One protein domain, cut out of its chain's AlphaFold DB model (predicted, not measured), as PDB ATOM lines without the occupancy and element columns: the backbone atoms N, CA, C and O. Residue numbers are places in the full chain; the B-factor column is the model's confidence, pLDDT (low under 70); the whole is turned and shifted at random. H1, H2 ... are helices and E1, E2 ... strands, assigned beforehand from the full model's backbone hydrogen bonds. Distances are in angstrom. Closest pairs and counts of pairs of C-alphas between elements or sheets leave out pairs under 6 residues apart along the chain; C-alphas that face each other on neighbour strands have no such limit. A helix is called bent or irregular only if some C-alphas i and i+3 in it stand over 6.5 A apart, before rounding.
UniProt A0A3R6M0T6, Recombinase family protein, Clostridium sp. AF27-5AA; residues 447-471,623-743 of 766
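What this domain is: This is residues 447 to 471 and 623 to 743 of the 766 residues of the protein "Recombinase family protein" of Clostridium sp. AF27-5AA (UniProt A0A3R6M0T6). Picture two lobes side by side along the longest axis: in one, a three-stranded sheet E1, E2, E3 with the long helix H1 crossing one face and H4 at its margin; in the other, a looser assembly of loops round the small hairpin E4 and E5, with H3 next to that hairpin, H5 nearby and H2 at the far end. Residues 464 to 469 of H1 stick out. The 146 printed residues hold, in order, H1 H2 H3 H4 E1 E2 E3 H5 E4 E5; both sheets are antiparallel, the larger in the order E1, E2, E3. The class is mixed, helices and strands, with under half of the residues, 69 of 146, in named elements. The whole is compact, with a radius of gyration of the C-alphas of 16.5 A, yet elongated, spanning 53 by 33 by 29 A.

Where its parts are: Find C-alpha 447 at (152.729, 85.265, 99.205); from there H1 runs 29.7 A to residue 469, with a kink of 68 degrees near residue 463. It is irregular: C-alphas 465 and 468 are 9.5 A apart. Past the cut, residues 623 to 655 hold no named element; then come H2, residues 656 to 661, and H3, residues 669 to 674. H4, residues 683 to 689 and 10.2 A long, begins at (160.647, 83.520, 110.658). Next look for E1, residues 690 to 696, 16.8 A; E2, residues 699 to 704, 16.1 A; and E3, residues 709 to 712, 10.4 A. H5 is residues 719 to 722, E4 726 to 728, and E5 734 to 736, ending at (139.269, 74.210, 104.110).

How they stand to each other: E1, E2 and E3 form a meander, each strand the antiparallel neighbour of the one before. Look at N 694 and O 701, 2.8 A apart, between E1 and E2, and at N 702 and O 710, 2.7 A, between E2 and E3. H1 is on this sheet at a height of 5.5 A, making two layers, a helix on one face of a sheet; it runs across the strands, at 63 degrees to E3 on the local plane. Its closest C-alphas to E3 are those of Ser 451 and Ser 712, 5.7 A. H4 only grazes the sheet, with residues 686 to 689. H1 and H5 are close but not clearly touching, C-alphas 447 and 719 being 7.8 A apart. In the hairpin E4 and E5, N 735 and O 727 are 2.8 A apart; the closest C-alphas of H3 and E5 are those of Ile 672 and Tyr 736, 6.3 A. H2 touches no helix. Every O i to N i+4 pair is within hydrogen-bond range in H2, H3 and H4; H1 has 17 of 19, and H5 is too short for such a pair.

The domain as a whole: The C-alphas farthest apart are those of Arg 664 and Gly 707, 52.7 A. Residues 472 to 622 are not printed, and C-alphas 471 and 623 are 17.9 A apart across the cut. Of the links that are printed whole, none is long. The mean pLDDT of the printed part is 77.8; 43 residues are under 70, among them 636 to 652, 657 to 669 and 738 to 743.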
ATOM      1  N   ALA A 447     152.134  85.867 100.396       86.56
ATOM      2  CA  ALA A 447     152.729  85.265  99.205       86.56
ATOM      3  C   ALA A 447     154.238  85.069  99.349       86.56
ATOM      4  O   ALA A 447     154.732  83.994  99.033       86.56
ATOM      5  N   LEU A 448     154.944  86.067  99.891       90.94
ATOM      6  CA  LEU A 448     156.381  85.963 100.169       90.94
ATOM      7  C   LEU A 448     156.675  84.864 101.199       90.94
ATOM      8  O   LEU A 448     157.624  84.102 101.039       90.94
ATOM      9  N   GLU A 449     155.849  84.772 102.242       90.62
ATOM     10  CA  GLU A 449     155.948  83.741 103.276       90.62
ATOM     11  C   GLU A 449     155.755  82.338 102.694       90.62
ATOM     12  O   GLU A 449     156.615  81.479 102.886       90.62
ATOM     13  N   GLN A 450     154.671  82.115 101.945       88.25
ATOM     14  CA  GLN A 450     154.379  80.811 101.346       88.25
ATOM     15  C   GLN A 450     155.434  80.414 100.314       88.25
ATOM     16  O   GLN A 450     155.974  79.317 100.396       88.25
ATOM     17  N   SER A 451     155.803  81.317  99.403       89.69
ATOM     18  CA  SER A 451     156.829  81.064  98.382       89.69
ATOM     19  C   SER A 451     158.189  80.715  98.984       89.69
ATOM     20  O   SER A 451     158.911  79.875  98.448       89.69
ATOM     21  N   PHE A 452     158.555  81.348 100.101       93.31
ATOM     22  CA  PHE A 452     159.788  81.025 100.811       93.31
ATOM     23  C   PHE A 452     159.715  79.656 101.500       93.31
ATOM     24  O   PHE A 452     160.673  78.894 101.430       93.31
ATOM     25  N   MET A 453     158.589  79.312 102.130       92.44
ATOM     26  CA  MET A 453     158.439  77.997 102.764       92.44
ATOM     27  C   MET A 453     158.381  76.863 101.739       92.44
ATOM     28  O   MET A 453     159.044  75.850 101.928       92.44
ATOM     29  N   GLU A 454     157.661  77.038 100.629       89.44
ATOM     30  CA  GLU A 454     157.622  76.075  99.518       89.44
ATOM     31  C   GLU A 454     159.031  75.786  98.977       89.44
ATOM     32  O   GLU A 454     159.382  74.631  98.732       89.44
ATOM     33  N   LEU A 455     159.872  76.822  98.870       92.31
ATOM     34  CA  LEU A 455     161.283  76.685  98.517       92.31
ATOM     35  C   LEU A 455     162.053  75.817  99.526       92.31
ATOM     36  O   LEU A 455     162.771  74.910  99.112       92.31
ATOM     37  N   LEU A 456     161.897  76.065 100.831       93.88
ATOM     38  CA  LEU A 456     162.575  75.276 101.865       93.88
ATOM     39  C   LEU A 456     162.132  73.811 101.847       93.88
ATOM     40  O   LEU A 456     162.968  72.915 101.859       93.88
ATOM     41  N   TYR A 457     160.832  73.546 101.748       92.06
ATOM     42  CA  TYR A 457     160.315  72.180 101.658       92.06
ATOM     43  C   TYR A 457     160.734  71.466 100.366       92.06
ATOM     44  O   TYR A 457     160.946  70.254 100.367       92.06
ATOM     45  N   SER A 458     160.889  72.196  99.258       89.56
ATOM     46  CA  SER A 458     161.497  71.661  98.036       89.56
ATOM     47  C   SER A 458     162.939  71.208  98.286       89.56
ATOM     48  O   SER A 458     163.282  70.070  97.976       89.56
ATOM     49  N   MET A 459     163.746  72.054  98.934       91.56
ATOM     50  CA  MET A 459     165.129  71.726  99.300       91.56
ATOM     51  C   MET A 459     165.213  70.571 100.295       91.56
ATOM     52  O   MET A 459     166.092  69.729 100.153       91.56
ATOM     53  N   LYS A 460     164.303  70.505 101.277       92.69
ATOM     54  CA  LYS A 460     164.231  69.392 102.230       92.69
ATOM     55  C   LYS A 460     164.053  68.067 101.489       92.69
ATOM     56  O   LYS A 460     164.855  67.164 101.683       92.69
ATOM     57  N   ARG A 461     163.061  67.980 100.596       90.31
ATOM     58  CA  ARG A 461     162.793  66.756  99.819       90.31
ATOM     59  C   ARG A 461     163.962  66.361  98.926       90.31
ATOM     60  O   ARG A 461     164.290  65.185  98.850       90.31
ATOM     61  N   ASP A 462     164.579  67.332  98.258       90.94
ATOM     62  CA  ASP A 462     165.757  67.079  97.426       90.94
ATOM     63  C   ASP A 462     166.936  66.552  98.263       90.94
ATOM     64  O   ASP A 462     167.575  65.571  97.891       90.94
ATOM     65  N   PHE A 463     167.169  67.140  99.441       92.31
ATOM     66  CA  PHE A 463     168.183  66.677 100.387       92.31
ATOM     67  C   PHE A 463     167.884  65.278 100.939       92.31
ATOM     68  O   PHE A 463     168.787  64.461 101.066       92.31
ATOM     69  N   GLU A 464     166.631  64.960 101.254       90.12
ATOM     70  CA  GLU A 464     166.248  63.628 101.741       90.12
ATOM     71  C   GLU A 464     166.392  62.538 100.673       90.12
ATOM     72  O   GLU A 464     166.716  61.399 101.004       90.12
ATOM     73  N   GLN A 465     166.174  62.878  99.399       89.81
ATOM     74  CA  GLN A 465     166.296  61.939  98.281       89.81
ATOM     75  C   GLN A 465     167.745  61.729  97.837       89.81
ATOM     76  O   GLN A 465     168.129  60.603  97.522       89.81
ATOM     77  N   HIS A 466     168.543  62.799  97.805       90.44
ATOM     78  CA  HIS A 466     169.867  62.792  97.179       90.44
ATOM     79  C   HIS A 466     171.027  62.997  98.167       90.44
ATOM     80  O   HIS A 466     172.184  62.812  97.794       90.44
ATOM     81  N   GLY A 467     170.755  63.357  99.426       90.12
ATOM     82  CA  GLY A 467     171.771  63.603 100.452       90.12
ATOM     83  C   GLY A 467     172.774  64.673 100.025       90.12
ATOM     84  O   GLY A 467     172.403  65.789  99.651       90.12
ATOM     85  N   ASP A 468     174.056  64.312 100.034       84.62
ATOM     86  CA  ASP A 468     175.154  65.197  99.629       84.62
ATOM     87  C   ASP A 468     175.139  65.524  98.125       84.62
ATOM     88  O   ASP A 468     175.705  66.528  97.708       84.62
ATOM     89  N   ALA A 469     174.431  64.741  97.301       86.31
ATOM     90  CA  ALA A 469     174.234  65.039  95.880       86.31
ATOM     91  C   ALA A 469     173.069  66.015  95.617       86.31
ATOM     92  O   ALA A 469     172.725  66.277  94.464       86.31
ATOM     93  N   SER A 470     172.438  66.545  96.667       92.56
ATOM     94  CA  SER A 470     171.356  67.521  96.531       92.56
ATOM     95  C   SER A 470     171.835  68.842  95.928       92.56
ATOM     96  O   SER A 470     172.998  69.254  96.044       92.56
ATOM     97  N   MET A 471     170.903  69.556  95.300       90.25
ATOM     98  CA  MET A 471     171.175  70.825  94.635       90.25
ATOM     99  C   MET A 471     171.709  71.864  95.624       90.25
ATOM    100  O   MET A 471     172.601  72.634  95.283       90.25
ATOM    101  N   LEU A 623     162.223  70.859 109.815       90.81
ATOM    102  CA  LEU A 623     160.915  71.299 109.325       90.81
ATOM    103  C   LEU A 623     159.885  70.169 109.491       90.81
ATOM    104  O   LEU A 623     160.183  69.026 109.139       90.81
ATOM    105  N   PRO A 624     158.666  70.457 109.976       89.31
ATOM    106  CA  PRO A 624     157.683  69.421 110.263       89.31
ATOM    107  C   PRO A 624     157.199  68.751 108.974       89.31
ATOM    108  O   PRO A 624     157.002  69.437 107.973       89.31
ATOM    109  N   ASP A 625     156.958  67.438 109.020       85.75
ATOM    110  CA  ASP A 625     156.379  66.650 107.911       85.75
ATOM    111  C   ASP A 625     154.857  66.517 107.988       85.75
ATOM    112  O   ASP A 625     154.200  66.107 107.030       85.75
ATOM    113  N   THR A 626     154.284  66.883 109.133       85.38
ATOM    114  CA  THR A 626     152.846  66.841 109.387       85.38
ATOM    115  C   THR A 626     152.322  68.216 109.788       85.38
ATOM    116  O   THR A 626     153.044  69.041 110.348       85.38
ATOM    117  N   ASN A 627     151.060  68.492 109.462       80.50
ATOM    118  CA  ASN A 627     150.368  69.682 109.942       80.50
ATOM    119  C   ASN A 627     149.967  69.517 111.419       80.50
ATOM    120  O   ASN A 627     150.111  68.444 112.000       80.50
ATOM    121  N   ALA A 628     149.428  70.567 112.045       75.69
ATOM    122  CA  ALA A 628     149.057  70.518 113.465       75.69
ATOM    123  C   ALA A 628     147.934  69.505 113.785       75.69
ATOM    124  O   ALA A 628     147.752  69.154 114.946       75.69
ATOM    125  N   GLY A 629     147.216  69.014 112.768       72.25
ATOM    126  CA  GLY A 629     146.255  67.912 112.880       72.25
ATOM    127  C   GLY A 629     146.869  66.519 112.676       72.25
ATOM    128  O   GLY A 629     146.128  65.545 112.581       72.25
ATOM    129  N   GLY A 630     148.197  66.406 112.558       75.94
ATOM    130  CA  GLY A 630     148.917  65.140 112.390       75.94
ATOM    131  C   GLY A 630     148.864  64.539 110.981       75.94
ATOM    132  O   GLY A 630     149.329  63.420 110.781       75.94
ATOM    133  N   MET A 631     148.317  65.251 109.989       75.81
ATOM    134  CA  MET A 631     148.278  64.773 108.601       75.81
ATOM    135  C   MET A 631     149.563  65.148 107.853       75.81
ATOM    136  O   MET A 631     150.058  66.256 108.062       75.81
ATOM    137  N   PRO A 632     150.073  64.308 106.929       81.69
ATOM    138  CA  PRO A 632     151.212  64.659 106.080       81.69
ATOM    139  C   PRO A 632     150.990  65.965 105.304       81.69
ATOM    140  O   PRO A 632     149.930  66.153 104.691       81.69
ATOM    141  N   LEU A 633     151.989  66.850 105.314       84.00
ATOM    142  CA  LEU A 633     151.924  68.157 104.656       84.00
ATOM    143  C   LEU A 633     151.951  68.039 103.129       84.00
ATOM    144  O   LEU A 633     152.824  67.406 102.533       84.00
ATOM    145  N   ARG A 634     151.026  68.742 102.477       80.00
ATOM    146  CA  ARG A 634     150.956  68.914 101.023       80.00
ATOM    147  C   ARG A 634     151.427  70.311 100.633       80.00
ATOM    148  O   ARG A 634     150.639  71.243 100.531       80.00
ATOM    149  N   VAL A 635     152.726  70.430 100.385       74.31
ATOM    150  CA  VAL A 635     153.432  71.705 100.155       74.31
ATOM    151  C   VAL A 635     153.248  72.250  98.721       74.31
ATOM    152  O   VAL A 635     153.350  73.444  98.478       74.31
ATOM    153  N   ASN A 636     152.908  71.404  97.749       66.56
ATOM    154  CA  ASN A 636     152.948  71.752  96.319       66.56
ATOM    155  C   ASN A 636     151.613  72.286  95.764       66.56
ATOM    156  O   ASN A 636     151.112  71.792  94.759       66.56
ATOM    157  N   GLY A 637     150.997  73.269  96.420       58.56
ATOM    158  CA  GLY A 637     149.580  73.618  96.218       58.56
ATOM    159  C   GLY A 637     149.106  74.187  94.882       58.56
ATOM    160  O   GLY A 637     147.927  74.520  94.771       58.56
ATOM    161  N   LEU A 638     149.970  74.241  93.869       48.34
ATOM    162  CA  LEU A 638     149.602  74.462  92.464       48.34
ATOM    163  C   LEU A 638     150.234  73.435  91.498       48.34
ATOM    164  O   LEU A 638     149.684  73.211  90.425       48.34
ATOM    165  N   ASP A 639     151.322  72.756  91.887       41.72
ATOM    166  CA  ASP A 639     152.041  71.790  91.037       41.72
ATOM    167  C   ASP A 639     151.377  70.401  90.981       41.72
ATOM    168  O   ASP A 639     151.714  69.570  90.138       41.72
ATOM    169  N   VAL A 640     150.411  70.121  91.860       47.34
ATOM    170  CA  VAL A 640     149.596  68.900  91.779       47.34
ATOM    171  C   VAL A 640     148.428  69.170  90.827       47.34
ATOM    172  O   VAL A 640     147.371  69.565  91.290       47.34
ATOM    173  N   GLN A 641     148.651  69.043  89.511       48.34
ATOM    174  CA  GLN A 641     147.642  69.086  88.428       48.34
ATOM    175  C   GLN A 641     146.320  69.828  88.758       48.34
ATOM    176  O   GLN A 641     145.252  69.228  88.708       48.34
ATOM    177  N   GLY A 642     146.380  71.127  89.078       55.34
ATOM    178  CA  GLY A 642     145.200  71.924  89.435       55.34
ATOM    179  C   GLY A 642     144.544  71.521  90.769       55.34
ATOM    180  O   GLY A 642     144.225  70.367  91.041       55.34
ATOM    181  N   SER A 643     144.288  72.501  91.633       63.88
ATOM    182  CA  SER A 643     143.504  72.263  92.855       63.88
ATOM    183  C   SER A 643     142.005  72.123  92.543       63.88
ATOM    184  O   SER A 643     141.532  72.498  91.471       63.88
ATOM    185  N   LEU A 644     141.203  71.687  93.520       66.75
ATOM    186  CA  LEU A 644     139.735  71.594  93.407       66.75
ATOM    187  C   LEU A 644     139.065  72.871  92.848       66.75
ATOM    188  O   LEU A 644     138.001  72.801  92.228       66.75
ATOM    189  N   LEU A 645     139.668  74.037  93.098       65.44
ATOM    190  CA  LEU A 645     139.126  75.346  92.739       65.44
ATOM    191  C   LEU A 645     139.936  76.086  91.670       65.44
ATOM    192  O   LEU A 645     139.485  77.144  91.223       65.44
ATOM    193  N   ARG A 646     141.107  75.577  91.269       65.69
ATOM    194  CA  ARG A 646     142.021  76.278  90.355       65.69
ATOM    195  C   ARG A 646     142.660  75.332  89.351       65.69
ATOM    196  O   ARG A 646     143.016  74.220  89.713       65.69
ATOM    197  N   ASP A 647     142.826  75.786  88.118       65.81
ATOM    198  CA  ASP A 647     143.552  75.031  87.099       65.81
ATOM    199  C   ASP A 647     145.071  75.005  87.368       65.81
ATOM    200  O   ASP A 647     145.561  75.550  88.361       65.81
ATOM    201  N   VAL A 648     145.813  74.337  86.481       58.97
ATOM    202  CA  VAL A 648     147.284  74.232  86.527       58.97
ATOM    203  C   VAL A 648     147.993  75.587  86.432       58.97
ATOM    204  O   VAL A 648     149.108  75.725  86.922       58.97
ATOM    205  N   ASP A 649     147.329  76.599  85.870       55.28
ATOM    206  CA  ASP A 649     147.828  77.974  85.772       55.28
ATOM    207  C   ASP A 649     147.412  78.824  86.989       55.28
ATOM    208  O   ASP A 649     147.648  80.037  87.042       55.28
ATOM    209  N   GLY A 650     146.754  78.210  87.978       55.97
ATOM    210  CA  GLY A 650     146.259  78.864  89.180       55.97
ATOM    211  C   GLY A 650     145.061  79.782  88.945       55.97
ATOM    212  O   GLY A 650     144.704  80.545  89.850       55.97
ATOM    213  N   LYS A 651     144.405  79.740  87.780       63.75
ATOM    214  CA  LYS A 651     143.175  80.502  87.522       63.75
ATOM    215  C   LYS A 651     141.980  79.799  88.166       63.75
ATOM    216  O   LYS A 651     141.938  78.572  88.200       63.75
ATOM    217  N   PRO A 652     140.996  80.545  88.703       64.12
ATOM    218  CA  PRO A 652     139.778  79.940  89.227       64.12
ATOM    219  C   PRO A 652     139.072  79.121  88.143       64.12
ATOM    220  O   PRO A 652     138.825  79.635  87.053       64.12
ATOM    221  N   ILE A 653     138.700  77.880  88.455       72.31
ATOM    222  CA  ILE A 653     137.868  77.085  87.550       72.31
ATOM    223  C   ILE A 653     136.458  77.676  87.587       72.31
ATOM    224  O   ILE A 653     135.797  77.704  88.634       72.31
ATOM    225  N   GLU A 654     136.009  78.179  86.443       71.38
ATOM    226  CA  GLU A 654     134.752  78.907  86.328       71.38
ATOM    227  C   GLU A 654     133.566  78.049  86.810       71.38
ATOM    228  O   GLU A 654     133.483  76.845  86.569       71.38
ATOM    229  N   GLY A 655     132.668  78.648  87.596       66.50
ATOM    230  CA  GLY A 655     131.501  77.961  88.159       66.50
ATOM    231  C   GLY A 655     131.764  77.016  89.344       66.50
ATOM    232  O   GLY A 655     130.823  76.751  90.091       66.50
ATOM    233  N   ARG A 656     133.002  76.558  89.606       70.31
ATOM    234  CA  ARG A 656     133.304  75.629  90.724       70.31
ATOM    235  C   ARG A 656     133.107  76.258  92.097       70.31
ATOM    236  O   ARG A 656     132.472  75.652  92.953       70.31
ATOM    237  N   VAL A 657     133.572  77.492  92.281       64.19
ATOM    238  CA  VAL A 657     133.361  78.258  93.524       64.19
ATOM    239  C   VAL A 657     131.865  78.422  93.784       64.19
ATOM    240  O   VAL A 657     131.372  78.051  94.842       64.19
ATOM    241  N   SER A 658     131.110  78.859  92.770       63.72
ATOM    242  CA  SER A 658     129.654  78.984  92.868       63.72
ATOM    243  C   SER A 658     128.958  77.641  93.121       63.72
ATOM    244  O   SER A 658     127.929  77.630  93.793       63.72
ATOM    245  N   ALA A 659     129.475  76.528  92.595       64.94
ATOM    246  CA  ALA A 659     128.928  75.196  92.831       64.94
ATOM    247  C   ALA A 659     129.148  74.728  94.278       64.94
ATOM    248  O   ALA A 659     128.239  74.128  94.846       64.94
ATOM    249  N   VAL A 660     130.296  75.049  94.884       62.94
ATOM    250  CA  VAL A 660     130.561  74.812  96.313       62.94
ATOM    251  C   VAL A 660     129.637  75.673  97.176       62.94
ATOM    252  O   VAL A 660     128.899  75.137  97.996       62.94
ATOM    253  N   THR A 661     129.585  76.988  96.937       57.88
ATOM    254  CA  THR A 661     128.767  77.912  97.747       57.88
ATOM    255  C   THR A 661     127.265  77.630  97.635       57.88
ATOM    256  O   THR A 661     126.526  77.835  98.588       57.88
ATOM    257  N   ARG A 662     126.791  77.137  96.479       60.31
ATOM    258  CA  ARG A 662     125.384  76.744  96.261       60.31
ATOM    259  C   ARG A 662     125.088  75.288  96.651       60.31
ATOM    260  O   ARG A 662     124.020  74.789  96.308       60.31
ATOM    261  N   GLY A 663     126.034  74.580  97.276       56.91
ATOM    262  CA  GLY A 663     125.861  73.191  97.725       56.91
ATOM    263  C   GLY A 663     125.712  72.153  96.604       56.91
ATOM    264  O   GLY A 663     125.361  71.006  96.873       56.91
ATOM    265  N   ARG A 664     125.982  72.525  95.344       59.81
ATOM    266  CA  ARG A 664     125.956  71.619  94.178       59.81
ATOM    267  C   ARG A 664     127.171  70.694  94.132       59.81
ATOM    268  O   ARG A 664     127.106  69.637  93.515       59.81
ATOM    269  N   LEU A 665     128.269  71.091  94.775       62.31
ATOM    270  CA  LEU A 665     129.472  70.285  94.958       62.31
ATOM    271  C   LEU A 665     129.699  70.091  96.464       62.31
ATOM    272  O   LEU A 665     130.064  71.039  97.155       62.31
ATOM    273  N   LYS A 666     129.469  68.879  96.981       61.56
ATOM    274  CA  LYS A 666     129.751  68.560  98.389       61.56
ATOM    275  C   LYS A 666     131.264  68.417  98.586       61.56
ATOM    276  O   LYS A 666     131.886  67.602  97.908       61.56
ATOM    277  N   LEU A 667     131.847  69.184  99.510       66.94
ATOM    278  CA  LEU A 667     133.213  68.936  99.976       66.94
ATOM    279  C   LEU A 667     133.200  67.680 100.850       66.94
ATOM    280  O   LEU A 667     132.627  67.689 101.937       66.94
ATOM    281  N   THR A 668     133.807  66.601 100.364       68.31
ATOM    282  CA  THR A 668     133.996  65.380 101.153       68.31
ATOM    283  C   THR A 668     135.320  65.449 101.931       68.31
ATOM    284  O   THR A 668     136.226  66.182 101.517       68.31
ATOM    285  N   PRO A 669     135.476  64.706 103.044       69.75
ATOM    286  CA  PRO A 669     136.739  64.636 103.787       69.75
ATOM    287  C   PRO A 669     137.940  64.257 102.910       69.75
ATOM    288  O   PRO A 669     139.028  64.802 103.085       69.75
ATOM    289  N   GLU A 670     137.739  63.403 101.905       70.25
ATOM    290  CA  GLU A 670     138.772  63.010 100.941       70.25
ATOM    291  C   GLU A 670     139.223  64.206 100.089       70.25
ATOM    292  O   GLU A 670     140.417  64.417  99.888       70.25
ATOM    293  N   ARG A 671     138.285  65.058  99.653       68.56
ATOM    294  CA  ARG A 671     138.595  66.281  98.892       68.56
ATOM    295  C   ARG A 671     139.307  67.337  99.733       68.56
ATOM    296  O   ARG A 671     140.149  68.062  99.211       68.56
ATOM    297  N   ILE A 672     139.004  67.412 101.028       71.50
ATOM    298  CA  ILE A 672     139.741  68.269 101.970       71.50
ATOM    299  C   ILE A 672     141.154  67.715 102.191       71.50
ATOM    300  O   ILE A 672     142.113  68.482 102.226       71.50
ATOM    301  N   ALA A 673     141.313  66.392 102.277       70.75
ATOM    302  CA  ALA A 673     142.624  65.758 102.391       70.75
ATOM    303  C   ALA A 673     143.497  65.988 101.144       70.75
ATOM    304  O   ALA A 673     144.716  66.145 101.277       70.75
ATOM    305  N   GLU A 674     142.885  66.060  99.956       71.56
ATOM    306  CA  GLU A 674     143.561  66.342  98.686       71.56
ATOM    307  C   GLU A 674     144.124  67.770  98.581       71.56
ATOM    308  O   GLU A 674     145.121  67.979  97.882       71.56
ATOM    309  N   ALA A 675     143.526  68.726  99.295       74.50
ATOM    310  CA  ALA A 675     143.892  70.137  99.267       74.50
ATOM    311  C   ALA A 675     145.313  70.406  99.805       74.50
ATOM    312  O   ALA A 675     145.777  69.701 100.712       74.50
ATOM    313  N   PRO A 676     146.007  71.436  99.287       79.12
ATOM    314  CA  PRO A 676     147.324  71.817  99.781       79.12
ATOM    315  C   PRO A 676     147.282  72.513 101.133       79.12
ATOM    316  O   PRO A 676     146.322  73.210 101.453       79.12
ATOM    317  N   ASP A 677     148.338  72.344 101.919       83.56
ATOM    318  CA  ASP A 677     148.459  72.952 103.240       83.56
ATOM    319  C   ASP A 677     148.957  74.394 103.146       83.56
ATOM    320  O   ASP A 677     149.876  74.720 102.393       83.56
ATOM    321  N   MET A 678     148.361  75.269 103.951       83.75
ATOM    322  CA  MET A 678     148.904  76.598 104.204       83.75
ATOM    323  C   MET A 678     150.090  76.454 105.171       83.75
ATOM    324  O   MET A 678     149.922  76.007 106.307       83.75
ATOM    325  N   LEU A 679     151.293  76.810 104.718       86.50
ATOM    326  CA  LEU A 679     152.541  76.535 105.429       86.50
ATOM    327  C   LEU A 679     152.808  77.556 106.534       86.50
ATOM    328  O   LEU A 679     152.639  78.764 106.349       86.50
ATOM    329  N   HIS A 680     153.289  77.085 107.684       85.25
ATOM    330  CA  HIS A 680     153.753  77.984 108.733       85.25
ATOM    331  C   HIS A 680     155.044  78.684 108.304       85.25
ATOM    332  O   HIS A 680     155.989  78.033 107.873       85.25
ATOM    333  N   PHE A 681     155.102  80.009 108.439       87.62
ATOM    334  CA  PHE A 681     156.308  80.756 108.106       87.62
ATOM    335  C   PHE A 681     157.331  80.728 109.245       87.62
ATOM    336  O   PHE A 681     157.183  81.423 110.257       87.62
ATOM    337  N   GLU A 682     158.422  79.997 109.027       87.25
ATOM    338  CA  GLU A 682     159.553  79.904 109.948       87.25
ATOM    339  C   GLU A 682     160.427  81.166 109.913       87.25
ATOM    340  O   GLU A 682     161.515  81.224 109.328       87.25
ATOM    341  N   LYS A 683     159.954  82.222 110.586       85.94
ATOM    342  CA  LYS A 683     160.647  83.520 110.658       85.94
ATOM    343  C   LYS A 683     162.086  83.406 111.168       85.94
ATOM    344  O   LYS A 683     162.932  84.206 110.767       85.94
ATOM    345  N   GLY A 684     162.351  82.451 112.061       85.31
ATOM    346  CA  GLY A 684     163.685  82.194 112.602       85.31
ATOM    347  C   GLY A 684     164.685  81.838 111.506       85.31
ATOM    348  O   GLY A 684     165.732  82.473 111.427       85.31
ATOM    349  N   ILE A 685     164.313  80.911 110.617       88.25
ATOM    350  CA  ILE A 685     165.143  80.468 109.490       88.25
ATOM    351  C   ILE A 685     165.420  81.650 108.556       88.25
ATOM    352  O   ILE A 685     166.575  81.961 108.274       88.25
ATOM    353  N   TYR A 686     164.385  82.394 108.151       91.50
ATOM    354  CA  TYR A 686     164.581  83.553 107.274       91.50
ATOM    355  C   TYR A 686     165.558  84.574 107.874       91.50
ATOM    356  O   TYR A 686     166.513  84.988 107.225       91.50
ATOM    357  N   CYS A 687     165.334  84.987 109.125       86.06
ATOM    358  CA  CYS A 687     166.157  86.014 109.761       86.06
ATOM    359  C   CYS A 687     167.572  85.538 110.116       86.06
ATOM    360  O   CYS A 687     168.453  86.384 110.252       86.06
ATOM    361  N   ALA A 688     167.778  84.233 110.308       85.94
ATOM    362  CA  ALA A 688     169.087  83.669 110.610       85.94
ATOM    363  C   ALA A 688     169.978  83.592 109.369       85.94
ATOM    364  O   ALA A 688     171.169  83.859 109.482       85.94
ATOM    365  N   PHE A 689     169.407  83.252 108.209       92.25
ATOM    366  CA  PHE A 689     170.200  82.894 107.032       92.25
ATOM    367  C   PHE A 689     170.111  83.892 105.881       92.25
ATOM    368  O   PHE A 689     171.061  83.985 105.113       92.25
ATOM    369  N   VAL A 690     169.022  84.656 105.741       92.31
ATOM    370  CA  VAL A 690     168.846  85.594 104.619       92.31
ATOM    371  C   VAL A 690     169.381  86.980 104.976       92.31
ATOM    372  O   VAL A 690     168.779  87.722 105.755       92.31
ATOM    373  N   GLU A 691     170.477  87.386 104.339       90.19
ATOM    374  CA  GLU A 691     171.088  88.702 104.555       90.19
ATOM    375  C   GLU A 691     170.374  89.797 103.768       90.19
ATOM    376  O   GLU A 691     170.040  90.863 104.289       90.19
ATOM    377  N   SER A 692     170.111  89.524 102.493       92.50
ATOM    378  CA  SER A 692     169.477  90.457 101.567       92.50
ATOM    379  C   SER A 692     168.727  89.705 100.476       92.50
ATOM    380  O   SER A 692     168.886  88.498 100.311       92.50
ATOM    381  N   GLY A 693     167.898  90.409  99.713       93.62
ATOM    382  CA  GLY A 693     167.292  89.812  98.533       93.62
ATOM    383  C   GLY A 693     166.747  90.832  97.551       93.62
ATOM    384  O   GLY A 693     166.624  92.018  97.861       93.62
ATOM    385  N   VAL A 694     166.419  90.358  96.357       95.25
ATOM    386  CA  VAL A 694     165.869  91.139  95.254       95.25
ATOM    387  C   VAL A 694     164.528  90.536  94.852       95.25
ATOM    388  O   VAL A 694     164.432  89.337  94.613       95.25
ATOM    389  N   LEU A 695     163.493  91.371  94.792       93.56
ATOM    390  CA  LEU A 695     162.163  91.014  94.298       93.56
ATOM    391  C   LEU A 695     161.956  91.594  92.904       93.56
ATOM    392  O   LEU A 695     161.941  92.820  92.745       93.56
ATOM    393  N   GLN A 696     161.751  90.725  91.919       91.12
ATOM    394  CA  GLN A 696     161.500  91.106  90.535       91.12
ATOM    395  C   GLN A 696     160.379  90.252  89.943       91.12
ATOM    396  O   GLN A 696     160.541  89.063  89.678       91.12
ATOM    397  N   GLY A 697     159.224  90.877  89.708       88.50
ATOM    398  CA  GLY A 697     158.053  90.171  89.197       88.50
ATOM    399  C   GLY A 697     157.651  89.037  90.136       88.50
ATOM    400  O   GLY A 697     157.484  89.282  91.325       88.50
ATOM    401  N   ASP A 698     157.523  87.817  89.620       89.62
ATOM    402  CA  ASP A 698     157.149  86.632  90.407       89.62
ATOM    403  C   ASP A 698     158.308  85.984  91.180       89.62
ATOM    404  O   ASP A 698     158.096  85.084  91.995       89.62
ATOM    405  N   VAL A 699     159.535  86.451  90.957       92.56
ATOM    406  CA  VAL A 699     160.749  85.825  91.472       92.56
ATOM    407  C   VAL A 699     161.330  86.648  92.618       92.56
ATOM    408  O   VAL A 699     161.492  87.867  92.514       92.56
ATOM    409  N   ALA A 700     161.669  85.967  93.712       94.06
ATOM    410  CA  ALA A 700     162.454  86.534  94.801       94.06
ATOM    411  C   ALA A 700     163.775  85.783  94.922       94.06
ATOM    412  O   ALA A 700     163.779  84.564  95.100       94.06
ATOM    413  N   THR A 701     164.875  86.522  94.857       96.38
ATOM    414  CA  THR A 701     166.240  86.004  94.953       96.38
ATOM    415  C   THR A 701     166.841  86.439  96.283       96.38
ATOM    416  O   THR A 701     166.931  87.631  96.561       96.38
ATOM    417  N   TYR A 702     167.251  85.489  97.111       95.88
ATOM    418  CA  TYR A 702     167.758  85.689  98.463       95.88
ATOM    419  C   TYR A 702     169.251  85.377  98.512       95.88
ATOM    420  O   TYR A 702     169.669  84.299  98.102       95.88
ATOM    421  N   LYS A 703     170.053  86.297  99.044       94.38
ATOM    422  CA  LYS A 703     171.461  86.057  99.364       94.38
ATOM    423  C   LYS A 703     171.574  85.588 100.806       94.38
ATOM    424  O   LYS A 703     171.042  86.245 101.708       94.38
ATOM    425  N   THR A 704     172.246  84.462 101.002       94.75
ATOM    426  CA  THR A 704     172.435  83.869 102.327       94.75
ATOM    427  C   THR A 704     173.777  84.249 102.942       94.75
ATOM    428  O   THR A 704     174.727  84.568 102.231       94.75
ATOM    429  N   ASN A 705     173.870  84.151 104.267       89.38
ATOM    430  CA  ASN A 705     175.110  84.349 105.030       89.38
ATOM    431  C   ASN A 705     176.114  83.187 104.915       89.38
ATOM    432  O   ASN A 705     177.150  83.189 105.583       89.38
ATOM    433  N   PHE A 706     175.795  82.179 104.103       90.75
ATOM    434  CA  PHE A 706     176.692  81.099 103.707       90.75
ATOM    435  C   PHE A 706     176.979  81.132 102.195       90.75
ATOM    436  O   PHE A 706     177.349  80.124 101.605       90.75
ATOM    437  N   GLY A 707     176.782  82.291 101.553       87.12
ATOM    438  CA  GLY A 707     177.198  82.592 100.178       87.12
ATOM    439  C   GLY A 707     176.320  82.020  99.061       87.12
ATOM    440  O   GLY A 707     176.467  82.421  97.908       87.12
ATOM    441  N   VAL A 708     175.356  81.151  99.370       94.00
ATOM    442  CA  VAL A 708     174.429  80.604  98.372       94.00
ATOM    443  C   VAL A 708     173.313  81.600  98.061       94.00
ATOM    444  O   VAL A 708     172.791  82.288  98.946       94.00
ATOM    445  N   THR A 709     172.910  81.653  96.791       94.81
ATOM    446  CA  THR A 709     171.759  82.438  96.337       94.81
ATOM    447  C   THR A 709     170.543  81.535  96.137       94.81
ATOM    448  O   THR A 709     170.541  80.685  95.253       94.81
ATOM    449  N   LEU A 710     169.494  81.730  96.935       94.81
ATOM    450  CA  LEU A 710     168.257  80.945  96.879       94.81
ATOM    451  C   LEU A 710     167.180  81.696  96.092       94.81
ATOM    452  O   LEU A 710     167.111  82.920  96.160       94.81
ATOM    453  N   THR A 711     166.308  80.992  95.370       94.31
ATOM    454  CA  THR A 711     165.279  81.636  94.535       94.31
ATOM    455  C   THR A 711     163.907  81.016  94.763       94.31
ATOM    456  O   THR A 711     163.754  79.809  94.639       94.31
ATOM    457  N   SER A 712     162.898  81.843  95.052       92.50
ATOM    458  CA  SER A 712     161.491  81.425  95.178       92.50
ATOM    459  C   SER A 712     160.626  82.003  94.053       92.50
ATOM    460  O   SER A 712     160.935  83.075  93.522       92.50
ATOM    461  N   LYS A 713     159.526  81.315  93.723       89.25
ATOM    462  CA  LYS A 713     158.508  81.710  92.729       89.25
ATOM    463  C   LYS A 713     157.119  81.787  93.376       89.25
ATOM    464  O   LYS A 713     156.950  81.337  94.506       89.25
ATOM    465  N   GLY A 714     156.128  82.369  92.702       84.06
ATOM    466  CA  GLY A 714     154.774  82.559  93.239       84.06
ATOM    467  C   GLY A 714     154.620  83.795  94.132       84.06
ATOM    468  O   GLY A 714     153.649  83.906  94.886       84.06
ATOM    469  N   ASN A 715     155.565  84.736  94.069       89.19
ATOM    470  CA  ASN A 715     155.562  85.938  94.903       89.19
ATOM    471  C   ASN A 715     154.483  86.954  94.475       89.19
ATOM    472  O   ASN A 715     154.129  87.835  95.260       89.19
ATOM    473  N   ARG A 716     153.922  86.825  93.261       86.00
ATOM    474  CA  ARG A 716     152.794  87.644  92.769       86.00
ATOM    475  C   ARG A 716     151.421  87.184  93.259       86.00
ATOM    476  O   ARG A 716     150.420  87.839  92.961       86.00
ATOM    477  N   ARG A 717     151.349  86.069  93.996       81.81
ATOM    478  CA  ARG A 717     150.083  85.541  94.515       81.81
ATOM    479  C   ARG A 717     149.349  86.599  95.341       81.81
ATOM    480  O   ARG A 717     149.931  87.347  96.131       81.81
ATOM    481  N   THR A 718     148.042  86.661  95.142       77.25
ATOM    482  CA  THR A 718     147.148  87.510  95.934       77.25
ATOM    483  C   THR A 718     146.539  86.683  97.060       77.25
ATOM    484  O   THR A 718     146.749  85.476  97.130       77.25
ATOM    485  N   LEU A 719     145.774  87.306  97.958       72.19
ATOM    486  CA  LEU A 719     145.072  86.542  98.996       72.19
ATOM    487  C   LEU A 719     144.121  85.497  98.405       72.19
ATOM    488  O   LEU A 719     144.053  84.384  98.918       72.19
ATOM    489  N   ASP A 720     143.463  85.822  97.292       70.19
ATOM    490  CA  ASP A 720     142.532  84.910  96.631       70.19
ATOM    491  C   ASP A 720     143.243  83.661  96.106       70.19
ATOM    492  O   ASP A 720     142.642  82.587  96.058       70.19
ATOM    493  N   SER A 721     144.529  83.764  95.749       75.06
ATOM    494  CA  SER A 721     145.340  82.638  95.273       75.06
ATOM    495  C   SER A 721     145.413  81.481  96.279       75.06
ATOM    496  O   SER A 721     145.626  80.352  95.855       75.06
ATOM    497  N   PHE A 722     145.184  81.738  97.572       74.88
ATOM    498  CA  PHE A 722     145.206  80.728  98.640       74.88
ATOM    499  C   PHE A 722     143.825  80.137  98.961       74.88
ATOM    500  O   PHE A 722     143.689  79.317  99.871       74.88
ATOM    501  N   MET A 723     142.784  80.535  98.226       70.81
ATOM    502  CA  MET A 723     141.478  79.891  98.317       70.81
ATOM    503  C   MET A 723     141.601  78.439  97.854       70.81
ATOM    504  O   MET A 723     142.097  78.167  96.760       70.81
ATOM    505  N   GLY A 724     141.142  77.519  98.693       69.00
ATOM    506  CA  GLY A 724     141.259  76.087  98.470       69.00
ATOM    507  C   GLY A 724     142.400  75.376  99.183       69.00
ATOM    508  O   GLY A 724     142.524  74.164  99.053       69.00
ATOM    509  N   TYR A 725     143.201  76.103  99.959       78.44
ATOM    510  CA  TYR A 725     144.172  75.510 100.870       78.44
ATOM    511  C   TYR A 725     143.468  74.995 102.133       78.44
ATOM    512  O   TYR A 725     142.370  75.443 102.469       78.44
ATOM    513  N   LYS A 726     144.105  74.083 102.864       79.25
ATOM    514  CA  LYS A 726     143.679  73.646 104.196       79.25
ATOM    515  C   LYS A 726     144.584  74.236 105.274       79.25
ATOM    516  O   LYS A 726     145.767  74.496 105.051       79.25
ATOM    517  N   ARG A 727     144.009  74.491 106.446       77.62
ATOM    518  CA  ARG A 727     144.702  75.034 107.622       77.62
ATOM    519  C   ARG A 727     144.144  74.407 108.890       77.62
ATOM    520  O   ARG A 727     143.009  73.946 108.888       77.62
ATOM    521  N   SER A 728     144.898  74.473 109.977       73.81
ATOM    522  CA  SER A 728     144.363  74.149 111.298       73.81
ATOM    523  C   SER A 728     143.587  75.340 111.867       73.81
ATOM    524  O   SER A 728     144.038  76.489 111.776       73.81
ATOM    525  N   ASP A 729     142.399  75.086 112.408       68.19
ATOM    526  CA  ASP A 729     141.660  76.059 113.209       68.19
ATOM    527  C   ASP A 729     142.206  76.142 114.650       68.19
ATOM    528  O   ASP A 729     143.250  75.571 114.968       68.19
ATOM    529  N   MET A 730     141.549  76.921 115.518       59.91
ATOM    530  CA  MET A 730     142.020  77.122 116.899       59.91
ATOM    531  C   MET A 730     141.865  75.882 117.787       59.91
ATOM    532  O   MET A 730     142.520  75.815 118.823       59.91
ATOM    533  N   ASP A 731     141.063  74.912 117.358       68.62
ATOM    534  CA  ASP A 731     140.818  73.658 118.066       68.62
ATOM    535  C   ASP A 731     141.680  72.514 117.494       68.62
ATOM    536  O   ASP A 731     141.569  71.368 117.924       68.62
ATOM    537  N   GLY A 732     142.570  72.823 116.541       67.00
ATOM    538  CA  GLY A 732     143.482  71.869 115.908       67.00
ATOM    539  C   GLY A 732     142.865  71.085 114.747       67.00
ATOM    540  O   GLY A 732     143.554  70.262 114.141       67.00
ATOM    541  N   ASN A 733     141.610  71.358 114.380       74.62
ATOM    542  CA  ASN A 733     140.937  70.659 113.290       74.62
ATOM    543  C   ASN A 733     141.394  71.199 111.934       74.62
ATOM    544  O   ASN A 733     141.582  72.403 111.747       74.62
ATOM    545  N   VAL A 734     141.547  70.304 110.956       73.88
ATOM    546  CA  VAL A 734     141.899  70.676 109.580       73.88
ATOM    547  C   VAL A 734     140.648  71.166 108.854       73.88
ATOM    548  O   VAL A 734     139.704  70.408 108.638       73.88
ATOM    549  N   VAL A 735     140.655  72.435 108.450       71.50
ATOM    550  CA  VAL A 735     139.544  73.100 107.762       71.50
ATOM    551  C   VAL A 735     139.982  73.665 106.412       71.50
ATOM    552  O   VAL A 735     141.120  74.107 106.234       71.50
ATOM    553  N   TYR A 736     139.061  73.666 105.451       74.44
ATOM    554  CA  TYR A 736     139.269  74.210 104.110       74.44
ATOM    555  C   TYR A 736     139.129  75.744 104.096       74.44
ATOM    556  O   TYR A 736     138.362  76.314 104.872       74.44
ATOM    557  N   VAL A 737     139.855  76.429 103.210       70.31
ATOM    558  CA  VAL A 737     139.738  77.878 102.987       70.31
ATOM    559  C   VAL A 737     138.729  78.128 101.859       70.31
ATOM    560  O   VAL A 737     139.071  78.040 100.679       70.31
ATOM    561  N   ASP A 738     137.477  78.418 102.218       57.22
ATOM    562  CA  ASP A 738     136.309  78.474 101.318       57.22
ATOM    563  C   ASP A 738     135.736  79.884 101.063       57.22
ATOM    564  O   ASP A 738     134.902  80.057 100.173       57.22
ATOM    565  N   ALA A 739     136.202  80.909 101.783       55.62
ATOM    566  CA  ALA A 739     135.799  82.303 101.592       55.62
ATOM    567  C   ALA A 739     136.969  83.172 101.091       55.62
ATOM    568  O   ALA A 739     138.108  82.951 101.516       55.62
ATOM    569  N   PRO A 740     136.711  84.246 100.305       48.66
ATOM    570  CA  PRO A 740     137.748  85.199  99.876       48.66
ATOM    571  C   PRO A 740     138.457  85.900 101.051       48.66
ATOM    572  O   PRO A 740     139.458  86.591 100.881       48.66
ATOM    573  N   TYR A 741     137.952  85.725 102.275       53.84
ATOM    574  CA  TYR A 741     138.581  86.208 103.491       53.84
ATOM    575  C   TYR A 741     138.189  85.326 104.695       53.84
ATOM    576  O   TYR A 741     137.137  85.516 105.285       53.84
ATOM    577  N   LYS A 742     139.059  84.418 105.153       49.56
ATOM    578  CA  LYS A 742     139.175  84.000 106.574       49.56
ATOM    579  C   LYS A 742     140.526  83.367 106.821       49.56
ATOM    580  O   LYS A 742     140.777  82.221 106.488       49.56
ATOM    581  N   VAL A 743     141.410  84.141 107.428       46.47
ATOM    582  CA  VAL A 743     142.733  83.688 107.848       46.47
ATOM    583  C   VAL A 743     142.681  84.028 109.362       46.47
ATOM    584  O   VAL A 743     142.307  85.146 109.706       46.47
TER     585      VAL A 743